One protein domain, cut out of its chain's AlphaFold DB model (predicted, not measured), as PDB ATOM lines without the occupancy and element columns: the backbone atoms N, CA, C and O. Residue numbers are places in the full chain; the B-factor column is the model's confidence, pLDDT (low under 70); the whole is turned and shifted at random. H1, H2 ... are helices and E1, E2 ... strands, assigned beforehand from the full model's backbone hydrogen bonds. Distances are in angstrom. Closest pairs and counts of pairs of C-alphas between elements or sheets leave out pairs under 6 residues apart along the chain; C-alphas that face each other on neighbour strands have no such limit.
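What this domain is: This is residues 21 to 78 of the 386 residues of an uncharacterized protein of Cryobacterium sp. Sr47 (UniProt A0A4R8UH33). Two helices lie side by side, the shorter H1 along the first part of the longer H2, and a small hairpin of strands E1 and E2 lies beyond the beginning of H2, away from H1. Residues 72 to 78 of H2 stick out. The 58 printed residues hold H1, E1, E2 and H2 in that order, mostly helix, with an antiparallel sheet E1 - E2. The whole is flat, 38 by 30 by 11 A, and only just loose, close to compact, with a radius of gyration of the C-alphas of 12.6 A.

Where its parts are: H1, residues 22 to 33, begins at C-alpha 22 (23.056, 1.797, -11.666) and is 16.2 A long. E1 is residues 44 to 47, 9.9 A, and E2 residues 54 to 57, 9.7 A. H2, residues 59 to 78, is 29.4 A long and ends at C-alpha 78 (7.902, 9.118, -11.920).

How they stand to each other: H1 touches H2 at residues 60 to 67 of H2 alone, opposite ways at a shallow tilt of 30 degrees; the closest C-alphas, of Val 33 and Ser 60, are 5.9 A apart. The hairpin E1 and E2 has N 46 and O 55 at 2.9 A, within hydrogen-bond range. H1 and E2 are apart. In H1 and H2 every O i to N i+4 pair is within hydrogen-bond range.

The domain as a whole: The C-alphas farthest apart, of Ala 40 and Asp 78, are 38.2 A apart. The printed part has no cut and no long link. Residues 77 to 78 have pLDDT under 70.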
ATOM      1  N   ASP A  21      26.251   2.245 -15.053       80.00
ATOM      2  CA  ASP A  21      24.825   1.923 -15.084       80.00
ATOM      3  C   ASP A  21      24.401   1.451 -13.683       80.00
ATOM      4  O   ASP A  21      24.952   0.463 -13.179       80.00
ATOM      5  N   PRO A  22      23.446   2.132 -13.026       78.31
ATOM      6  CA  PRO A  22      23.056   1.797 -11.666       78.31
ATOM      7  C   PRO A  22      22.550   0.354 -11.558       78.31
ATOM      8  O   PRO A  22      22.541  -0.209 -10.466       78.31
ATOM      9  N   ALA A  23      22.081  -0.269 -12.651       83.25
ATOM     10  CA  ALA A  23      21.710  -1.686 -12.666       83.25
ATOM     11  C   ALA A  23      22.928  -2.604 -12.562       83.25
ATOM     12  O   ALA A  23      22.865  -3.628 -11.880       83.25
ATOM     13  N   VAL A  24      24.042  -2.210 -13.174       87.31
ATOM     14  CA  VAL A  24      25.323  -2.904 -13.047       87.31
ATOM     15  C   VAL A  24      25.884  -2.725 -11.636       87.31
ATOM     16  O   VAL A  24      26.309  -3.713 -11.040       87.31
ATOM     17  N   GLU A  25      25.831  -1.514 -11.068       85.75
ATOM     18  CA  GLU A  25      26.282  -1.268  -9.687       85.75
ATOM     19  C   GLU A  25      25.458  -2.073  -8.669       85.75
ATOM     20  O   GLU A  25      26.025  -2.719  -7.786       85.75
ATOM     21  N   LEU A  26      24.129  -2.124  -8.832       88.44
ATOM     22  CA  LEU A  26      23.256  -2.926  -7.973       88.44
ATOM     23  C   LEU A  26      23.616  -4.415  -8.033       88.44
ATOM     24  O   LEU A  26      23.785  -5.043  -6.990       88.44
ATOM     25  N   ALA A  27      23.782  -4.970  -9.237       90.06
ATOM     26  CA  ALA A  27      24.141  -6.375  -9.410       90.06
ATOM     27  C   ALA A  27      25.516  -6.704  -8.798       90.06
ATOM     28  O   ALA A  27      25.698  -7.775  -8.219       90.06
ATOM     29  N   GLN A  28      26.480  -5.783  -8.889       89.56
ATOM     30  CA  GLN A  28      27.800  -5.941  -8.276       89.56
ATOM     31  C   GLN A  28      27.738  -5.896  -6.746       89.56
ATOM     32  O   GLN A  28      28.371  -6.727  -6.094       89.56
ATOM     33  N   LEU A  29      26.958  -4.979  -6.169       89.31
ATOM     34  CA  LEU A  29      26.777  -4.883  -4.717       89.31
ATOM     35  C   LEU A  29      26.025  -6.089  -4.153       89.31
ATOM     36  O   LEU A  29      26.432  -6.631  -3.129       89.31
ATOM     37  N   GLU A  30      24.984  -6.567  -4.834       93.25
ATOM     38  CA  GLU A  30      24.293  -7.800  -4.444       93.25
ATOM     39  C   GLU A  30      25.238  -9.005  -4.506       93.25
ATOM     40  O   GLU A  30      25.285  -9.806  -3.571       93.25
ATOM     41  N   ALA A  31      26.058  -9.107  -5.557       91.50
ATOM     42  CA  ALA A  31      27.073 -10.149  -5.647       91.50
ATOM     43  C   ALA A  31      28.109 -10.047  -4.516       91.50
ATOM     44  O   ALA A  31      28.480 -11.077  -3.959       91.50
ATOM     45  N   ALA A  32      28.553  -8.842  -4.145       87.19
ATOM     46  CA  ALA A  32      29.492  -8.632  -3.045       87.19
ATOM     47  C   ALA A  32      28.893  -9.070  -1.698       87.19
ATOM     48  O   ALA A  32      29.500  -9.904  -1.019       87.19
ATOM     49  N   VAL A  33      27.680  -8.604  -1.375       91.31
ATOM     50  CA  VAL A  33      26.953  -8.923  -0.131       91.31
ATOM     51  C   VAL A  33      26.701 -10.427   0.011       91.31
ATOM     52  O   VAL A  33      26.933 -10.994   1.075       91.31
ATOM     53  N   TYR A  34      26.284 -11.107  -1.062       89.44
ATOM     54  CA  TYR A  34      25.996 -12.548  -1.020       89.44
ATOM     55  C   TYR A  34      27.204 -13.443  -1.340       89.44
ATOM     56  O   TYR A  34      27.077 -14.672  -1.384       89.44
ATOM     57  N   SER A  35      28.389 -12.869  -1.556       90.81
ATOM     58  CA  SER A  35      29.607 -13.649  -1.769       90.81
ATOM     59  C   SER A  35      30.221 -14.122  -0.455       90.81
ATOM     60  O   SER A  35      30.081 -13.520   0.608       90.81
ATOM     61  N   ARG A  36      31.046 -15.168  -0.545       82.94
ATOM     62  CA  ARG A  36      31.913 -15.571   0.570       82.94
ATOM     63  C   ARG A  36      32.882 -14.454   0.987       82.94
ATOM     64  O   ARG A  36      33.281 -14.420   2.144       82.94
ATOM     65  N   ALA A  37      33.258 -13.560   0.071       78.88
ATOM     66  CA  ALA A  37      34.131 -12.430   0.377       78.88
ATOM     67  C   ALA A  37      33.424 -11.374   1.246       78.88
ATOM     68  O   ALA A  37      34.049 -10.855   2.163       78.88
ATOM     69  N   GLY A  38      32.120 -11.150   1.042       75.12
ATOM     70  CA  GLY A  38      31.314 -10.257   1.884       75.12
ATOM     71  C   GLY A  38      31.280 -10.688   3.354       75.12
ATOM     72  O   GLY A  38      31.316  -9.853   4.248       75.12
ATOM     73  N   SER A  39      31.355 -11.999   3.630       82.06
ATOM     74  CA  SER A  39      31.432 -12.518   5.009       82.06
ATOM     75  C   SER A  39      32.730 -12.176   5.758       82.06
ATOM     76  O   SER A  39      32.808 -12.397   6.964       82.06
ATOM     77  N   ALA A  40      33.751 -11.663   5.060       87.94
ATOM     78  CA  ALA A  40      35.002 -11.211   5.666       87.94
ATOM     79  C   ALA A  40      34.987  -9.716   6.039       87.94
ATOM     80  O   ALA A  40      35.940  -9.241   6.657       87.94
ATOM     81  N   GLU A  41      33.943  -8.969   5.668       87.56
ATOM     82  CA  GLU A  41      33.806  -7.563   6.041       87.56
ATOM     83  C   GLU A  41      33.510  -7.408   7.539       87.56
ATOM     84  O   GLU A  41      32.763  -8.182   8.139       87.56
ATOM     85  N   SER A  42      34.089  -6.380   8.163       89.44
ATOM     86  CA  SER A  42      33.787  -6.044   9.554       89.44
ATOM     87  C   SER A  42      32.380  -5.464   9.667       89.44
ATOM     88  O   SER A  42      32.056  -4.496   8.978       89.44
ATOM     89  N   VAL A  43      31.575  -6.006  10.578       94.50
ATOM     90  CA  VAL A  43      30.271  -5.436  10.933       94.50
ATOM     91  C   VAL A  43      30.482  -4.097  11.637       94.50
ATOM     92  O   VAL A  43      31.300  -4.006  12.555       94.50
ATOM     93  N   VAL A  44      29.739  -3.076  11.218       90.00
ATOM     94  CA  VAL A  44      29.731  -1.745  11.829       90.00
ATOM     95  C   VAL A  44      28.347  -1.428  12.395       90.00
ATOM     96  O   VAL A  44      27.328  -1.893  11.882       90.00
ATOM     97  N   ASP A  45      28.325  -0.654  13.478       90.12
ATOM     98  CA  ASP A  45      27.112  -0.062  14.043       90.12
ATOM     99  C   ASP A  45      26.839   1.259  13.300       90.12
ATOM    100  O   ASP A  45      27.660   2.176  13.344       90.12
ATOM    101  N   PHE A  46      25.717   1.351  12.585       89.44
ATOM    102  CA  PHE A  46      25.301   2.528  11.817       89.44
ATOM    103  C   PHE A  46      23.930   3.005  12.298       89.44
ATOM    104  O   PHE A  46      23.023   2.194  12.453       89.44
ATOM    105  N   ILE A  47      23.758   4.305  12.533       85.56
ATOM    106  CA  ILE A  47      22.459   4.877  12.907       85.56
ATOM    107  C   ILE A  47      21.721   5.232  11.617       85.56
ATOM    108  O   ILE A  47      22.198   6.064  10.849       85.56
ATOM    109  N   ASP A  48      20.591   4.574  11.368       80.06
ATOM    110  CA  ASP A  48      19.750   4.838  10.202       80.06
ATOM    111  C   ASP A  48      19.143   6.252  10.332       80.06
ATOM    112  O   ASP A  48      18.410   6.501  11.292       80.06
ATOM    113  N   PRO A  49      19.457   7.194   9.420       71.69
ATOM    114  CA  PRO A  49      19.058   8.593   9.561       71.69
ATOM    115  C   PRO A  49      17.544   8.795   9.460       71.69
ATOM    116  O   PRO A  49      17.032   9.764  10.011       71.69
ATOM    117  N   ASP A  50      16.823   7.885   8.798       74.19
ATOM    118  CA  ASP A  50      15.379   8.018   8.601       74.19
ATOM    119  C   ASP A  50      14.591   7.545   9.837       74.19
ATOM    120  O   ASP A  50      13.468   7.988  10.074       74.19
ATOM    121  N   THR A  51      15.158   6.630  10.632       82.31
ATOM    122  CA  THR A  51      14.462   5.989  11.769       82.31
ATOM    123  C   THR A  51      15.095   6.270  13.131       82.31
ATOM    124  O   THR A  51      14.454   6.054  14.157       82.31
ATOM    125  N   GLY A  52      16.351   6.722  13.167       85.19
ATOM    126  CA  GLY A  52      17.148   6.858  14.388       85.19
ATOM    127  C   GLY A  52      17.574   5.522  15.013       85.19
ATOM    128  O   GLY A  52      18.238   5.513  16.053       85.19
ATOM    129  N   GLU A  53      17.219   4.383  14.413       89.19
ATOM    130  CA  GLU A  53      17.572   3.066  14.934       89.19
ATOM    131  C   GLU A  53      19.030   2.713  14.620       89.19
ATOM    132  O   GLU A  53      19.547   2.964  13.529       89.19
ATOM    133  N   THR A  54      19.713   2.080  15.578       84.69
ATOM    134  CA  THR A  54      21.057   1.540  15.337       84.69
ATOM    135  C   THR A  54      20.953   0.202  14.611       84.69
ATOM    136  O   THR A  54      20.437  -0.779  15.145       84.69
ATOM    137  N   VAL A  55      21.483   0.155  13.395       92.88
ATOM    138  CA  VAL A  55      21.547  -1.016  12.528       92.88
ATOM    139  C   VAL A  55      22.970  -1.570  12.517       92.88
ATOM    140  O   VAL A  55      23.931  -0.858  12.234       92.88
ATOM    141  N   ARG A  56      23.099  -2.877  12.758       95.25
ATOM    142  CA  ARG A  56      24.339  -3.630  12.529       95.25
ATOM    143  C   ARG A  56      24.365  -4.184  11.120       95.25
ATOM    144  O   ARG A  56      23.525  -5.018  10.793       95.25
ATOM    145  N   ALA A  57      25.329  -3.749  10.320       93.50
ATOM    146  CA  ALA A  57      25.476  -4.187   8.936       93.50
ATOM    147  C   ALA A  57      26.941  -4.106   8.489       93.50
ATOM    148  O   ALA A  57      27.754  -3.419   9.113       93.50
ATOM    149  N   THR A  58      27.301  -4.805   7.415       93.50
ATOM    150  CA  THR A  58      28.602  -4.584   6.763       93.50
ATOM    151  C   THR A  58      28.560  -3.333   5.866       93.50
ATOM    152  O   THR A  58      27.476  -2.892   5.466       93.50
ATOM    153  N   PRO A  59      29.711  -2.736   5.502       89.00
ATOM    154  CA  PRO A  59      29.750  -1.600   4.578       89.00
ATOM    155  C   PRO A  59      29.041  -1.866   3.241       89.00
ATOM    156  O   PRO A  59      28.319  -0.998   2.743       89.00
ATOM    157  N   SER A  60      29.189  -3.069   2.677       87.38
ATOM    158  CA  SER A  60      28.511  -3.443   1.431       87.38
ATOM    159  C   SER A  60      26.986  -3.521   1.587       87.38
ATOM    160  O   SER A  60      26.254  -3.088   0.694       87.38
ATOM    161  N   GLU A  61      26.487  -3.999   2.731       91.31
ATOM    162  CA  GLU A  61      25.049  -4.017   3.039       91.31
ATOM    163  C   GLU A  61      24.475  -2.604   3.197       91.31
ATOM    164  O   GLU A  61      23.397  -2.314   2.669       91.31
ATOM    165  N   LEU A  62      25.202  -1.701   3.867       90.94
ATOM    166  CA  LEU A  62      24.806  -0.296   4.001       90.94
ATOM    167  C   LEU A  62      24.736   0.397   2.637       90.94
ATOM    168  O   LEU A  62      23.752   1.074   2.334       90.94
ATOM    169  N   ARG A  63      25.737   0.174   1.776       87.56
ATOM    170  CA  ARG A  63      25.760   0.729   0.416       87.56
ATOM    171  C   ARG A  63      24.615   0.187  -0.444       87.56
ATOM    172  O   ARG A  63      23.971   0.959  -1.154       87.56
ATOM    173  N   LEU A  64      24.304  -1.107  -0.339       91.31
ATOM    174  CA  LEU A  64      23.157  -1.716  -1.020       91.31
ATOM    175  C   LEU A  64      21.822  -1.115  -0.546       91.31
ATOM    176  O   LEU A  64      20.939  -0.850  -1.365       91.31
ATOM    177  N   ARG A  65      21.671  -0.872   0.761       90.31
ATOM    178  CA  ARG A  65      20.478  -0.236   1.341       90.31
ATOM    179  C   ARG A  65      20.301   1.193   0.831       90.31
ATOM    180  O   ARG A  65      19.208   1.528   0.378       90.31
ATOM    181  N   ALA A  66      21.372   1.988   0.822       86.19
ATOM    182  CA  ALA A  66      21.361   3.348   0.289       86.19
ATOM    183  C   ALA A  66      20.972   3.376  -1.198       86.19
ATOM    184  O   ALA A  66      20.075   4.121  -1.586       86.19
ATOM    185  N   LEU A  67      21.564   2.503  -2.026       88.12
ATOM    186  CA  LEU A  67      21.247   2.433  -3.456       88.12
ATOM    187  C   LEU A  67      19.775   2.051  -3.708       88.12
ATOM    188  O   LEU A  67      19.120   2.625  -4.580       88.12
ATOM    189  N   ARG A  68      19.225   1.113  -2.924       90.44
ATOM    190  CA  ARG A  68      17.802   0.737  -2.997       90.44
ATOM    191  C   ARG A  68      16.879   1.876  -2.558       90.44
ATOM    192  O   ARG A  68      15.852   2.081  -3.203       90.44
ATOM    193  N   ALA A  69      17.241   2.623  -1.514       85.19
ATOM    194  CA  ALA A  69      16.478   3.783  -1.060       85.19
ATOM    195  C   ALA A  69      16.423   4.881  -2.136       85.19
ATOM    196  O   ALA A  69      15.341   5.379  -2.446       85.19
ATOM    197  N   THR A  70      17.556   5.188  -2.781       85.12
ATOM    198  CA  THR A  70      17.610   6.140  -3.903       85.12
ATOM    199  C   THR A  70      16.693   5.707  -5.045       85.12
ATOM    200  O   THR A  70      15.891   6.509  -5.517       85.12
ATOM    201  N   ARG A  71      16.705   4.422  -5.424       87.62
ATOM    202  CA  ARG A  71      15.817   3.913  -6.480       87.62
ATOM    203  C   ARG A  71      14.338   3.978  -6.139       87.62
ATOM    204  O   ARG A  71      13.531   4.267  -7.013       87.62
ATOM    205  N   LEU A  72      13.968   3.670  -4.897       85.69
ATOM    206  CA  LEU A  72      12.577   3.791  -4.460       85.69
ATOM    207  C   LEU A  72      12.112   5.250  -4.527       85.69
ATOM    208  O   LEU A  72      10.980   5.505  -4.932       85.69
ATOM    209  N   ARG A  73      12.997   6.200  -4.199       81.19
ATOM    210  CA  ARG A  73      12.730   7.637  -4.317       81.19
ATOM    211  C   ARG A  73      12.562   8.065  -5.777       81.19
ATOM    212  O   ARG A  73      11.573   8.710  -6.097       81.19
ATOM    213  N   GLU A  74      13.465   7.650  -6.664       83.00
ATOM    214  CA  GLU A  74      13.384   7.932  -8.107       83.00
ATOM    215  C   GLU A  74      12.124   7.327  -8.743       83.00
ATOM    216  O   GLU A  74      11.392   8.012  -9.454       83.00
ATOM    217  N   ALA A  75      11.796   6.073  -8.416       83.56
ATOM    218  CA  ALA A  75      10.580   5.419  -8.899       83.56
ATOM    219  C   ALA A  75       9.294   6.085  -8.373       83.56
ATOM    220  O   ALA A  75       8.266   6.059  -9.049       83.56
ATOM    221  N   GLY A  76       9.341   6.680  -7.175       77.94
ATOM    222  CA  GLY A  76       8.235   7.449  -6.603       77.94
ATOM    223  C   GLY A  76       7.996   8.788  -7.306       77.94
ATOM    224  O   GLY A  76       6.847   9.214  -7.425       77.94
ATOM    225  N   LEU A  77       9.051   9.426  -7.827       64.06
ATOM    226  CA  LEU A  77       8.955  10.699  -8.550       64.06
ATOM    227  C   LEU A  77       8.285  10.535  -9.926       64.06
ATOM    228  O   LEU A  77       7.452  11.357 -10.302       64.06
ATOM    229  N   ASP A  78       8.527   9.420 -10.619       57.69
ATOM    230  CA  ASP A  78       7.902   9.118 -11.920       57.69
ATOM    231  C   ASP A  78       6.405   8.748 -11.834       57.69
ATOM    232  O   ASP A  78       5.691   8.718 -12.844       57.69
TER     233      ASP A  78